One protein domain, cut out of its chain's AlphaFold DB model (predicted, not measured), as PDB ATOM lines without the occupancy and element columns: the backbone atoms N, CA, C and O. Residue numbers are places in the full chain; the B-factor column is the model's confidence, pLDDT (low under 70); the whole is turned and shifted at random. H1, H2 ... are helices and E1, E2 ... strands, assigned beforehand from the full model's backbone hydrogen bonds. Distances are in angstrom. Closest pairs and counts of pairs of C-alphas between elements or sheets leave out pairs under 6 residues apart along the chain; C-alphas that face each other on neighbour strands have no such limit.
ATOM      1  N   CYS A 191      -0.370  -3.964 117.548       93.12
ATOM      2  CA  CYS A 191      -1.724  -3.915 118.103       93.12
ATOM      3  C   CYS A 191      -2.557  -5.129 117.674       93.12
ATOM      4  O   CYS A 191      -3.172  -5.799 118.507       93.12
ATOM      5  N   LEU A 192      -2.583  -5.424 116.373       94.50
ATOM      6  CA  LEU A 192      -3.385  -6.505 115.801       94.50
ATOM      7  C   LEU A 192      -2.900  -7.879 116.253       94.50
ATOM      8  O   LEU A 192      -3.722  -8.747 116.534       94.50
ATOM      9  N   GLN A 193      -1.590  -8.075 116.363       92.19
ATOM     10  CA  GLN A 193      -0.997  -9.308 116.866       92.19
ATOM     11  C   GLN A 193      -1.358  -9.526 118.335       92.19
ATOM     12  O   GLN A 193      -1.780 -10.619 118.717       92.19
ATOM     13  N   THR A 194      -1.261  -8.472 119.143       90.94
ATOM     14  CA  THR A 194      -1.648  -8.501 120.554       90.94
ATOM     15  C   THR A 194      -3.120  -8.876 120.716       90.94
ATOM     16  O   THR A 194      -3.449  -9.798 121.463       90.94
ATOM     17  N   ILE A 195      -4.004  -8.234 119.947       91.25
ATOM     18  CA  ILE A 195      -5.437  -8.552 119.933       91.25
ATOM     19  C   ILE A 195      -5.666  -9.984 119.446       91.25
ATOM     20  O   ILE A 195      -6.423 -10.723 120.064       91.25
ATOM     21  N   GLN A 196      -5.018 -10.409 118.361       92.19
ATOM     22  CA  GLN A 196      -5.164 -11.760 117.832       92.19
ATOM     23  C   GLN A 196      -4.803 -12.817 118.883       92.19
ATOM     24  O   GLN A 196      -5.522 -13.807 119.015       92.19
ATOM     25  N   ASN A 197      -3.711 -12.621 119.622       89.38
ATOM     26  CA  ASN A 197      -3.279 -13.556 120.657       89.38
ATOM     27  C   ASN A 197      -4.319 -13.676 121.778       89.38
ATOM     28  O   ASN A 197      -4.678 -14.792 122.152       89.38
ATOM     29  N   ASP A 198      -4.887 -12.557 122.229       87.44
ATOM     30  CA  ASP A 198      -5.991 -12.572 123.197       87.44
ATOM     31  C   ASP A 198      -7.237 -13.263 122.630       87.44
ATOM     32  O   ASP A 198      -7.893 -14.070 123.294       87.44
ATOM     33  N   MET A 199      -7.563 -12.991 121.368       88.31
ATOM     34  CA  MET A 199      -8.761 -13.521 120.732       88.31
ATOM     35  C   MET A 199      -8.665 -15.017 120.429       88.31
ATOM     36  O   MET A 199      -9.686 -15.700 120.511       88.31
ATOM     37  N   LYS A 200      -7.471 -15.563 120.168       89.81
ATOM     38  CA  LYS A 200      -7.253 -17.016 120.059       89.81
ATOM     39  C   LYS A 200      -7.656 -17.752 121.338       89.81
ATOM     40  O   LYS A 200      -8.167 -18.866 121.254       89.81
ATOM     41  N   GLU A 201      -7.493 -17.127 122.501       86.25
ATOM     42  CA  GLU A 201      -7.869 -17.717 123.789       86.25
ATOM     43  C   GLU A 201      -9.339 -17.460 124.154       86.25
ATOM     44  O   GLU A 201     -10.019 -18.360 124.643       86.25
ATOM     45  N   ILE A 202      -9.848 -16.243 123.922       85.88
ATOM     46  CA  ILE A 202     -11.187 -15.823 124.381       85.88
ATOM     47  C   ILE A 202     -12.283 -16.227 123.387       85.88
ATOM     48  O   ILE A 202     -13.338 -16.726 123.781       85.88
ATOM     49  N   LYS A 203     -12.064 -15.989 122.089       87.75
ATOM     50  CA  LYS A 203     -13.002 -16.336 121.008       87.75
ATOM     51  C   LYS A 203     -12.210 -16.907 119.824       87.75
ATOM     52  O   LYS A 203     -12.013 -16.211 118.825       87.75
ATOM     53  N   PRO A 204     -11.789 -18.185 119.876       88.62
ATOM     54  CA  PRO A 204     -10.932 -18.788 118.848       88.62
ATOM     55  C   PRO A 204     -11.548 -18.778 117.442       88.62
ATOM     56  O   PRO A 204     -10.832 -18.874 116.454       88.62
ATOM     57  N   LYS A 205     -12.877 -18.645 117.341       89.94
ATOM     58  CA  LYS A 205     -13.617 -18.563 116.074       89.94
ATOM     59  C   LYS A 205     -13.818 -17.133 115.554       89.94
ATOM     60  O   LYS A 205     -14.472 -16.964 114.530       89.94
ATOM     61  N   ALA A 206     -13.336 -16.105 116.257       88.31
ATOM     62  CA  ALA A 206     -13.423 -14.733 115.764       88.31
ATOM     63  C   ALA A 206     -12.572 -14.573 114.487       88.31
ATOM     64  O   ALA A 206     -11.513 -15.200 114.400       88.31
ATOM     65  N   PRO A 207     -12.976 -13.722 113.522       91.19
ATOM     66  CA  PRO A 207     -12.246 -13.554 112.263       91.19
ATOM     67  C   PRO A 207     -10.755 -13.251 112.463       91.19
ATOM     68  O   PRO A 207      -9.903 -13.893 111.854       91.19
ATOM     69  N   ILE A 208     -10.434 -12.351 113.399       92.56
ATOM     70  CA  ILE A 208      -9.051 -11.970 113.707       92.56
ATOM     71  C   ILE A 208      -8.225 -13.122 114.303       92.56
ATOM     72  O   ILE A 208      -7.021 -13.173 114.085       92.56
ATOM     73  N   SER A 209      -8.847 -14.078 115.005       91.94
ATOM     74  CA  SER A 209      -8.164 -15.237 115.608       91.94
ATOM     75  C   SER A 209      -7.662 -16.235 114.564       91.94
ATOM     76  O   SER A 209      -6.664 -16.917 114.794       91.94
ATOM     77  N   LEU A 210      -8.369 -16.324 113.434       91.06
ATOM     78  CA  LEU A 210      -8.105 -17.262 112.337       91.06
ATOM     79  C   LEU A 210      -7.264 -16.642 111.213       91.06
ATOM     80  O   LEU A 210      -6.826 -17.348 110.307       91.06
ATOM     81  N   MET A 211      -7.070 -15.326 111.243       90.88
ATOM     82  CA  MET A 211      -6.384 -14.587 110.193       90.88
ATOM     83  C   MET A 211      -4.866 -14.806 110.243       90.88
ATOM     84  O   MET A 211      -4.251 -14.715 111.302       90.88
ATOM     85  N   ASN A 212      -4.228 -14.995 109.091       90.50
ATOM     86  CA  ASN A 212      -2.776 -14.841 108.990       90.50
ATOM     87  C   ASN A 212      -2.468 -13.351 108.839       90.50
ATOM     88  O   ASN A 212      -2.739 -12.774 107.785       90.50
ATOM     89  N   LEU A 213      -1.961 -12.722 109.901       92.44
ATOM     90  CA  LEU A 213      -1.649 -11.295 109.869       92.44
ATOM     91  C   LEU A 213      -0.515 -11.025 108.865       92.44
ATOM     92  O   LEU A 213       0.511 -11.711 108.918       92.44
ATOM     93  N   PRO A 214      -0.680 -10.041 107.964       94.62
ATOM     94  CA  PRO A 214       0.397  -9.618 107.085       94.62
ATOM     95  C   PRO A 214       1.489  -8.912 107.891       94.62
ATOM     96  O   PRO A 214       1.236  -8.415 108.994       94.62
ATOM     97  N   VAL A 215       2.697  -8.861 107.337       94.50
ATOM     98  CA  VAL A 215       3.864  -8.251 107.990       94.50
ATOM     99  C   VAL A 215       4.116  -6.826 107.476       94.50
ATOM    100  O   VAL A 215       3.830  -6.557 106.307       94.50
ATOM    101  N   PRO A 216       4.667  -5.921 108.309       93.12
ATOM    102  CA  PRO A 216       4.932  -4.530 107.920       93.12
ATOM    103  C   PRO A 216       5.941  -4.396 106.778       93.12
ATOM    104  O   PRO A 216       5.676  -3.712 105.793       93.12
ATOM    105  N   SER A 217       7.052  -5.128 106.891       92.81
ATOM    106  CA  SER A 217       8.080  -5.238 105.864       92.81
ATOM    107  C   SER A 217       8.511  -6.688 105.728       92.81
ATOM    108  O   SER A 217       9.097  -7.288 106.639       92.81
ATOM    109  N   ARG A 218       8.257  -7.272 104.555       91.50
ATOM    110  CA  ARG A 218       8.672  -8.646 104.274       91.50
ATOM    111  C   ARG A 218      10.189  -8.740 104.133       91.50
ATOM    112  O   ARG A 218      10.777  -9.747 104.525       91.50
ATOM    113  N   ALA A 219      10.830  -7.690 103.624       90.88
ATOM    114  CA  ALA A 219      12.284  -7.608 103.532       90.88
ATOM    115  C   ALA A 219      12.948  -7.647 104.919       90.88
ATOM    116  O   ALA A 219      13.901  -8.406 105.108       90.88
ATOM    117  N   MET A 220      12.421  -6.896 105.895       88.62
ATOM    118  CA  MET A 220      12.931  -6.923 107.271       88.62
ATOM    119  C   MET A 220      12.732  -8.290 107.924       88.62
ATOM    120  O   MET A 220      13.678  -8.824 108.499       88.62
ATOM    121  N   LEU A 221      11.554  -8.903 107.755       88.81
ATOM    122  CA  LEU A 221      11.299 -10.252 108.264       88.81
ATOM    123  C   LEU A 221      12.277 -11.277 107.670       88.81
ATOM    124  O   LEU A 221      12.840 -12.094 108.391       88.81
ATOM    125  N   ILE A 222      12.513 -11.229 106.356       90.44
ATOM    126  CA  ILE A 222      13.484 -12.108 105.690       90.44
ATOM    127  C   ILE A 222      14.894 -11.891 106.250       90.44
ATOM    128  O   ILE A 222      15.611 -12.865 106.479       90.44
ATOM    129  N   ALA A 223      15.306 -10.639 106.455       89.19
ATOM    130  CA  ALA A 223      16.614 -10.321 107.015       89.19
ATOM    131  C   ALA A 223      16.764 -10.870 108.441       89.19
ATOM    132  O   ALA A 223      17.776 -11.500 108.744       89.19
ATOM    133  N   GLU A 224      15.746 -10.704 109.286       86.81
ATOM    134  CA  GLU A 224      15.734 -11.233 110.650       86.81
ATOM    135  C   GLU A 224      15.775 -12.768 110.670       86.81
ATOM    136  O   GLU A 224      16.576 -13.360 111.389       86.81
ATOM    137  N   LEU A 225      14.978 -13.432 109.831       88.19
ATOM    138  CA  LEU A 225      14.972 -14.893 109.738       88.19
ATOM    139  C   LEU A 225      16.324 -15.440 109.271       88.19
ATOM    140  O   LEU A 225      16.822 -16.415 109.832       88.19
ATOM    141  N   LYS A 226      16.965 -14.782 108.301       88.69
ATOM    142  CA  LYS A 226      18.326 -15.137 107.879       88.69
ATOM    143  C   LYS A 226      19.337 -14.969 109.012       88.69
ATOM    144  O   LYS A 226      20.169 -15.849 109.207       88.69
ATOM    145  N   GLN A 227      19.245 -13.890 109.794       87.94
ATOM    146  CA  GLN A 227      20.079 -13.703 110.991       87.94
ATOM    147  C   GLN A 227      19.833 -14.792 112.045       87.94
ATOM    148  O   GLN A 227      20.759 -15.201 112.740       87.94
ATOM    149  N   GLN A 228      18.605 -15.305 112.129       80.88
ATOM    150  CA  GLN A 228      18.218 -16.418 112.997       80.88
ATOM    151  C   GLN A 228      18.567 -17.804 112.417       80.88
ATOM    152  O   GLN A 228      18.201 -18.814 113.012       80.88
ATOM    153  N   GLY A 229      19.270 -17.881 111.281       83.56
ATOM    154  CA  GLY A 229      19.714 -19.146 110.690       83.56
ATOM    155  C   GLY A 229      18.648 -19.885 109.874       83.56
ATOM    156  O   GLY A 229      18.718 -21.108 109.743       83.56
ATOM    157  N   TYR A 230      17.654 -19.173 109.342       86.69
ATOM    158  CA  TYR A 230      16.706 -19.721 108.372       86.69
ATOM    159  C   TYR A 230      17.168 -19.468 106.940       86.69
ATOM    160  O   TYR A 230      17.553 -18.352 106.584       86.69
ATOM    161  N   ASP A 231      17.007 -20.481 106.094       89.06
ATOM    162  CA  ASP A 231      17.064 -20.315 104.649       89.06
ATOM    163  C   ASP A 231      15.683 -19.982 104.104       89.06
ATOM    164  O   ASP A 231      14.681 -20.614 104.449       89.06
ATOM    165  N   ILE A 232      15.631 -18.992 103.217       89.12
ATOM    166  CA  ILE A 232      14.406 -18.626 102.513       89.12
ATOM    167  C   ILE A 232      14.438 -19.267 101.131       89.12
ATOM    168  O   ILE A 232      15.175 -18.822 100.251       89.12
ATOM    169  N   VAL A 233      13.627 -20.304 100.942       88.00
ATOM    170  CA  VAL A 233      13.442 -20.966  99.651       88.00
ATOM    171  C   VAL A 233      12.066 -20.583  99.128       88.00
ATOM    172  O   VAL A 233      11.046 -21.005  99.675       88.00
ATOM    173  N   GLN A 234      12.048 -19.768  98.069       85.31
ATOM    174  CA  GLN A 234      10.837 -19.139  97.530       85.31
ATOM    175  C   GLN A 234      10.132 -18.301  98.613       85.31
ATOM    176  O   GLN A 234      10.647 -17.263  99.024       85.31
ATOM    177  N   ASP A 235       9.005 -18.798  99.125       85.94
ATOM    178  CA  ASP A 235       8.167 -18.146 100.132       85.94
ATOM    179  C   ASP A 235       8.147 -18.918 101.455       85.94
ATOM    180  O   ASP A 235       7.265 -18.716 102.287       85.94
ATOM    181  N   ARG A 236       9.105 -19.827 101.666       86.50
ATOM    182  CA  ARG A 236       9.197 -20.630 102.886       86.50
ATOM    183  C   ARG A 236      10.514 -20.404 103.605       86.50
ATOM    184  O   ARG A 236      11.579 -20.474 103.001       86.50
ATOM    185  N   ALA A 237      10.418 -20.176 104.907       85.94
ATOM    186  CA  ALA A 237      11.547 -20.150 105.818       85.94
ATOM    187  C   ALA A 237      11.782 -21.559 106.369       85.94
ATOM    188  O   ALA A 237      10.926 -22.115 107.061       85.94
ATOM    189  N   ILE A 238      12.937 -22.141 106.057       84.38
ATOM    190  CA  ILE A 238      13.354 -23.479 106.477       84.38
ATOM    191  C   ILE A 238      14.474 -23.308 107.504       84.38
ATOM    192  O   ILE A 238      15.446 -22.601 107.259       84.38
ATOM    193  N   SER A 239      14.316 -23.901 108.689       79.94
ATOM    194  CA  SER A 239      15.326 -23.802 109.747       79.94
ATOM    195  C   SER A 239      16.535 -24.660 109.379       79.94
ATOM    196  O   SER A 239      16.397 -25.876 109.249       79.94
ATOM    197  N   ASN A 240      17.711 -24.042 109.261       70.25
ATOM    198  CA  ASN A 240      18.976 -24.759 109.072       70.25
ATOM    199  C   ASN A 240      19.660 -25.115 110.397       70.25
ATOM    200  O   ASN A 240      20.756 -25.678 110.410       70.25
ATOM    201  N   MET A 241      19.040 -24.786 111.532       60.22
ATOM    202  CA  MET A 241      19.634 -25.044 112.836       60.22
ATOM    203  C   MET A 241      19.414 -26.491 113.271       60.22
ATOM    204  O   MET A 241      18.291 -26.930 113.534       60.22
ATOM    205  N   ASN A 242      20.524 -27.198 113.491       52.97
ATOM    206  CA  ASN A 242      20.567 -28.273 114.478       52.97
ATOM    207  C   ASN A 242      20.153 -27.672 115.836       52.97
ATOM    208  O   ASN A 242      20.824 -26.785 116.360       52.97
ATOM    209  N   ARG A 249      11.960 -14.697 120.363       50.56
ATOM    210  CA  ARG A 249      11.011 -13.565 120.467       50.56
ATOM    211  C   ARG A 249      10.055 -13.427 119.273       50.56
ATOM    212  O   ARG A 249       8.856 -13.426 119.516       50.56
ATOM    213  N   MET A 250      10.514 -13.468 118.016       48.53
ATOM    214  CA  MET A 250       9.588 -13.525 116.861       48.53
ATOM    215  C   MET A 250       9.056 -14.939 116.560       48.53
ATOM    216  O   MET A 250       7.958 -15.104 116.032       48.53
ATOM    217  N   LEU A 251       9.777 -15.981 116.987       50.22
ATOM    218  CA  LEU A 251       9.376 -17.381 116.800       50.22
ATOM    219  C   LEU A 251       8.126 -17.798 117.597       50.22
ATOM    220  O   LEU A 251       7.454 -18.756 117.219       50.22
ATOM    221  N   LYS A 252       7.809 -17.110 118.703       50.00
ATOM    222  CA  LYS A 252       6.638 -17.434 119.538       50.00
ATOM    223  C   LYS A 252       5.305 -17.118 118.850       50.00
ATOM    224  O   LYS A 252       4.292 -17.697 119.233       50.00
ATOM    225  N   VAL A 253       5.299 -16.245 117.842       51.25
ATOM    226  CA  VAL A 253       4.062 -15.750 117.217       51.25
ATOM    227  C   VAL A 253       3.634 -16.600 116.015       51.25
ATOM    228  O   VAL A 253       2.442 -16.810 115.798       51.25
ATOM    229  N   PHE A 254       4.581 -17.166 115.264       54.16
ATOM    230  CA  PHE A 254       4.262 -17.861 114.013       54.16
ATOM    231  C   PHE A 254       3.782 -19.310 114.147       54.16
ATOM    232  O   PHE A 254       3.458 -19.900 113.127       54.16
ATOM    233  N   GLY A 255       3.642 -19.849 115.366       42.00
ATOM    234  CA  GLY A 255       2.889 -21.080 115.646       42.00
ATOM    235  C   GLY A 255       3.395 -22.366 114.960       42.00
ATOM    236  O   GLY A 255       3.353 -22.519 113.749       42.00
ATOM    237  N   ASN A 256       3.764 -23.365 115.767       42.44
ATOM    238  CA  ASN A 256       4.077 -24.742 115.350       42.44
ATOM    239  C   ASN A 256       5.203 -24.902 114.314       42.44
ATOM    240  O   ASN A 256       4.992 -25.273 113.162       42.44
ATOM    241  N   LEU A 257       6.443 -24.796 114.797       46.84
ATOM    242  CA  LEU A 257       7.625 -25.350 114.133       46.84
ATOM    243  C   LEU A 257       7.627 -26.887 114.217       46.84
ATOM    244  O   LEU A 257       8.464 -27.508 114.874       46.84
ATOM    245  N   THR A 258       6.697 -27.533 113.515       46.84
ATOM    246  CA  THR A 258       7.003 -28.838 112.924       46.84
ATOM    247  C   THR A 258       8.161 -28.614 111.955       46.84
ATOM    248  O   THR A 258       8.161 -27.613 111.249       46.84
ATOM    249  N   GLY A 259       9.176 -29.482 111.944       53.72
ATOM    250  CA  GLY A 259      10.459 -29.285 111.244       53.72
ATOM    251  C   GLY A 259      10.421 -29.177 109.706       53.72
ATOM    252  O   GLY A 259      11.372 -29.590 109.063       53.72
ATOM    253  N   GLN A 260       9.341 -28.662 109.115       56.75
ATOM    254  CA  GLN A 260       9.097 -28.497 107.681       56.75
ATOM    255  C   GLN A 260       9.197 -27.036 107.193       56.75
ATOM    256  O   GLN A 260       9.007 -26.777 106.007       56.75
ATOM    257  N   GLY A 261       9.529 -26.085 108.073       65.94
ATOM    258  CA  GLY A 261       9.559 -24.657 107.743       65.94
ATOM    259  C   GLY A 261       8.170 -24.008 107.756       65.94
ATOM    260  O   GLY A 261       7.160 -24.688 107.935       65.94
ATOM    261  N   PHE A 262       8.111 -22.686 107.601       79.31
ATOM    262  CA  PHE A 262       6.853 -21.928 107.598       79.31
ATOM    263  C   PHE A 262       6.751 -21.006 106.382       79.31
ATOM    264  O   PHE A 262       7.763 -20.573 105.834       79.31
ATOM    265  N   THR A 263       5.523 -20.728 105.937       87.31
ATOM    266  CA  THR A 263       5.280 -19.834 104.794       87.31
ATOM    267  C   THR A 263       5.332 -18.386 105.263       87.31
ATOM    268  O   THR A 263       4.692 -18.037 106.253       87.31
ATOM    269  N   LEU A 264       6.096 -17.553 104.561       87.06
ATOM    270  CA  LEU A 264       6.240 -16.138 104.873       87.06
ATOM    271  C   LEU A 264       4.905 -15.409 104.648       87.06
ATOM    272  O   LEU A 264       4.318 -15.549 103.572       87.06
ATOM    273  N   PRO A 265       4.429 -14.611 105.619       90.75
ATOM    274  CA  PRO A 265       3.262 -13.767 105.414       90.75
ATOM    275  C   PRO A 265       3.500 -12.732 104.303       90.75
ATOM    276  O   PRO A 265       4.645 -12.318 104.075       90.75
ATOM    277  N   PRO A 266       2.433 -12.282 103.623       93.12
ATOM    278  CA  PRO A 266       2.538 -11.189 102.666       93.12
ATOM    279  C   PRO A 266       2.871  -9.872 103.375       93.12
ATOM    280  O   PRO A 266       2.543  -9.681 104.548       93.12
ATOM    281  N   GLU A 267       3.497  -8.956 102.638       93.69
ATOM    282  CA  GLU A 267       3.652  -7.567 103.071       93.69
ATOM    283  C   GLU A 267       2.322  -6.827 102.906       93.69
ATOM    284  O   GLU A 267       1.660  -6.988 101.879       93.69
ATOM    285  N   ALA A 268       1.930  -6.034 103.903       93.88
ATOM    286  CA  ALA A 268       0.727  -5.209 103.833       93.88
ATOM    287  C   ALA A 268       1.045  -3.734 103.597       93.88
ATOM    288  O   ALA A 268       1.994  -3.164 104.142       93.88
ATOM    289  N   THR A 269       0.172  -3.088 102.831       95.38
ATOM    290  CA  THR A 269       0.124  -1.630 102.752       95.38
ATOM    291  C   THR A 269      -0.566  -1.049 103.989       95.38
ATOM    292  O   THR A 269      -1.286  -1.739 104.716       95.38
ATOM    293  N   LEU A 270      -0.405   0.255 104.222       94.12
ATOM    294  CA  LEU A 270      -1.119   0.938 105.302       94.12
ATOM    295  C   LEU A 270      -2.649   0.880 105.120       94.12
ATOM    296  O   LEU A 270      -3.391   0.812 106.098       94.12
ATOM    297  N   ALA A 271      -3.124   0.843 103.870       95.50
ATOM    298  CA  ALA A 271      -4.540   0.678 103.551       95.50
ATOM    299  C   ALA A 271      -5.068  -0.713 103.947       95.50
ATOM    300  O   ALA A 271      -6.181  -0.819 104.467       95.50
ATOM    301  N   ASP A 272      -4.260  -1.763 103.766       96.50
ATOM    302  CA  ASP A 272      -4.606  -3.117 104.211       96.50
ATOM    303  C   ASP A 272      -4.729  -3.165 105.736       96.50
ATOM    304  O   ASP A 272      -5.722  -3.665 106.269       96.50
ATOM    305  N   TYR A 273      -3.771  -2.567 106.454       96.88
ATOM    306  CA  TYR A 273      -3.829  -2.473 107.912       96.88
ATOM    307  C   TYR A 273      -5.014  -1.649 108.416       96.88
ATOM    308  O   TYR A 273      -5.662  -2.063 109.376       96.88
ATOM    309  N   LEU A 274      -5.355  -0.536 107.758       96.19
ATOM    310  CA  LEU A 274      -6.542   0.255 108.093       96.19
ATOM    311  C   LEU A 274      -7.819  -0.586 107.980       96.19
ATOM    312  O   LEU A 274      -8.682  -0.531 108.861       96.19
ATOM    313  N   LYS A 275      -7.941  -1.379 106.910       96.06
ATOM    314  CA  LYS A 275      -9.088  -2.270 106.711       96.06
ATOM    315  C   LYS A 275      -9.185  -3.295 107.844       96.06
ATOM    316  O   LYS A 275     -10.231  -3.392 108.485       96.06
ATOM    317  N   ILE A 276      -8.087  -3.993 108.139       95.81
ATOM    318  CA  ILE A 276      -8.033  -5.004 109.206       95.81
ATOM    319  C   ILE A 276      -8.306  -4.371 110.577       95.81
ATOM    320  O   ILE A 276      -9.043  -4.933 111.387       95.81
ATOM    321  N   GLY A 277      -7.749  -3.188 110.839       94.94
ATOM    322  CA  GLY A 277      -7.950  -2.426 112.068       94.94
ATOM    323  C   GLY A 277      -9.415  -2.076 112.304       94.94
ATOM    324  O   GLY A 277      -9.950  -2.373 113.372       94.94
ATOM    325  N   ARG A 278     -10.102  -1.538 111.289       94.31
ATOM    326  CA  ARG A 278     -11.536  -1.212 111.368       94.31
ATOM    327  C   ARG A 278     -12.408  -2.447 111.564       94.31
ATOM    328  O   ARG A 278     -13.298  -2.436 112.411       94.31
ATOM    329  N   GLU A 279     -12.138  -3.518 110.820       93.62
ATOM    330  CA  GLU A 279     -12.854  -4.787 110.979       93.62
ATOM    331  C   GLU A 279     -12.637  -5.369 112.383       93.62
ATOM    332  O   GLU A 279     -13.577  -5.864 113.006       93.62
ATOM    333  N   THR A 280     -11.422  -5.267 112.924       92.88
ATOM    334  CA  THR A 280     -11.093  -5.739 114.274       92.88
ATOM    335  C   THR A 280     -11.819  -4.918 115.334       92.88
ATOM    336  O   THR A 280     -12.455  -5.496 116.215       92.88
ATOM    337  N   LEU A 281     -11.796  -3.586 115.229       91.50
ATOM    338  CA  LEU A 281     -12.517  -2.698 116.143       91.50
ATOM    339  C   LEU A 281     -14.020  -2.981 116.137       91.50
ATOM    340  O   LEU A 281     -14.603  -3.068 117.207       91.50
ATOM    341  N   ALA A 282     -14.632  -3.197 114.970       90.06
ATOM    342  CA  ALA A 282     -16.065  -3.467 114.864       90.06
ATOM    343  C   ALA A 282     -16.485  -4.855 115.388       90.06
ATOM    344  O   ALA A 282     -17.588  -5.005 115.908       90.06
ATOM    345  N   ASN A 283     -15.637  -5.877 115.223       86.81
ATOM    346  CA  ASN A 283     -15.978  -7.262 115.575       86.81
ATOM    347  C   ASN A 283     -15.556  -7.664 116.995       86.81
ATOM    348  O   ASN A 283     -16.143  -8.576 117.584       86.81
ATOM    349  N   VAL A 284     -14.497  -7.049 117.522       85.88
ATOM    350  CA  VAL A 284     -13.912  -7.406 118.822       85.88
ATOM    351  C   VAL A 284     -14.309  -6.413 119.904       85.88
ATOM    352  O   VAL A 284     -14.605  -6.825 121.027       85.88
ATOM    353  N   PHE A 285     -14.322  -5.127 119.567       83.38
ATOM    354  CA  PHE A 285     -14.552  -4.035 120.501       83.38
ATOM    355  C   PHE A 285     -15.836  -3.279 120.142       83.38
ATOM    356  O   PHE A 285     -16.548  -3.616 119.198       83.38
ATOM    357  N   GLU A 286     -16.152  -2.243 120.916       74.75
ATOM    358  CA  GLU A 286     -17.024  -1.204 120.379       74.75
ATOM    359  C   GLU A 286     -16.277  -0.467 119.255       74.75
ATOM    360  O   GLU A 286     -15.076  -0.221 119.406       74.75
ATOM    361  N   PRO A 287     -16.961  -0.047 118.169       69.38
ATOM    362  CA  PRO A 287     -16.317   0.633 117.042       69.38
ATOM    363  C   PRO A 287     -15.483   1.856 117.443       69.38
ATOM    364  O   PRO A 287     -14.514   2.192 116.772       69.38
TER     365      PRO A 287
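What this domain is: This is residues 191 to 242 and 249 to 287 of the 381 residues of an uncharacterized protein of bacterium SCN 62-11 (UniProt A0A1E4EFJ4). Two lobes make an elongated domain: H1, H2 and H4 gather loosely at one end, H3 and the hairpin E1 and E2 at the other, with residues 211 to 217 and 264 to 269 running between. The printed part has 91 residues with four named helices and two named strands, in the order H1 H2 H3 E1 E2 H4, the strands making one antiparallel sheet; of the 49 residues in named elements helices hold 41 and strands 8, and the class is mostly helix. It is only just compact, close to loose, with radius of gyration of the C-alphas 14.6 A and spans of 46 by 27 by 20 A.

How they stand to each other: H1, residues 191 to 202, touches H2, residues 207 to 210, with residues 195 to 200 alone; their closest C-alphas, of Lys 200 and Ser 209, are 4.9 A apart. The closest C-alphas of H3, residues 218 to 227, and E1, residues 230 to 233, are Ile 222 and Ile 232, 7.3 A. E1 and E2, residues 236 to 239, are an antiparallel hairpin; N 231 and O 238, 2.9 A, are within hydrogen-bond range. H4, residues 270 to 284, is close to but not clearly touching H1, closest C-alphas Leu 192 and Gly 277, 7.2 A. Every O i to N i+4 pair is within range in H3 and H4, 7 of 8 in H1; H2 is too short for one.

Where its parts are: H1, 16.5 A long, begins at C-alpha 191 (-1.724, -3.915, 118.103); H4, 20.4 A, ends at C-alpha 284 (-13.912, -7.406, 118.822).

The domain as a whole: Residues 243 to 248 are cut out, a gap of 18.5 A between C-alphas 242 and 249. Residues 241 to 242, 249 to 261 and 287 have pLDDT under 70.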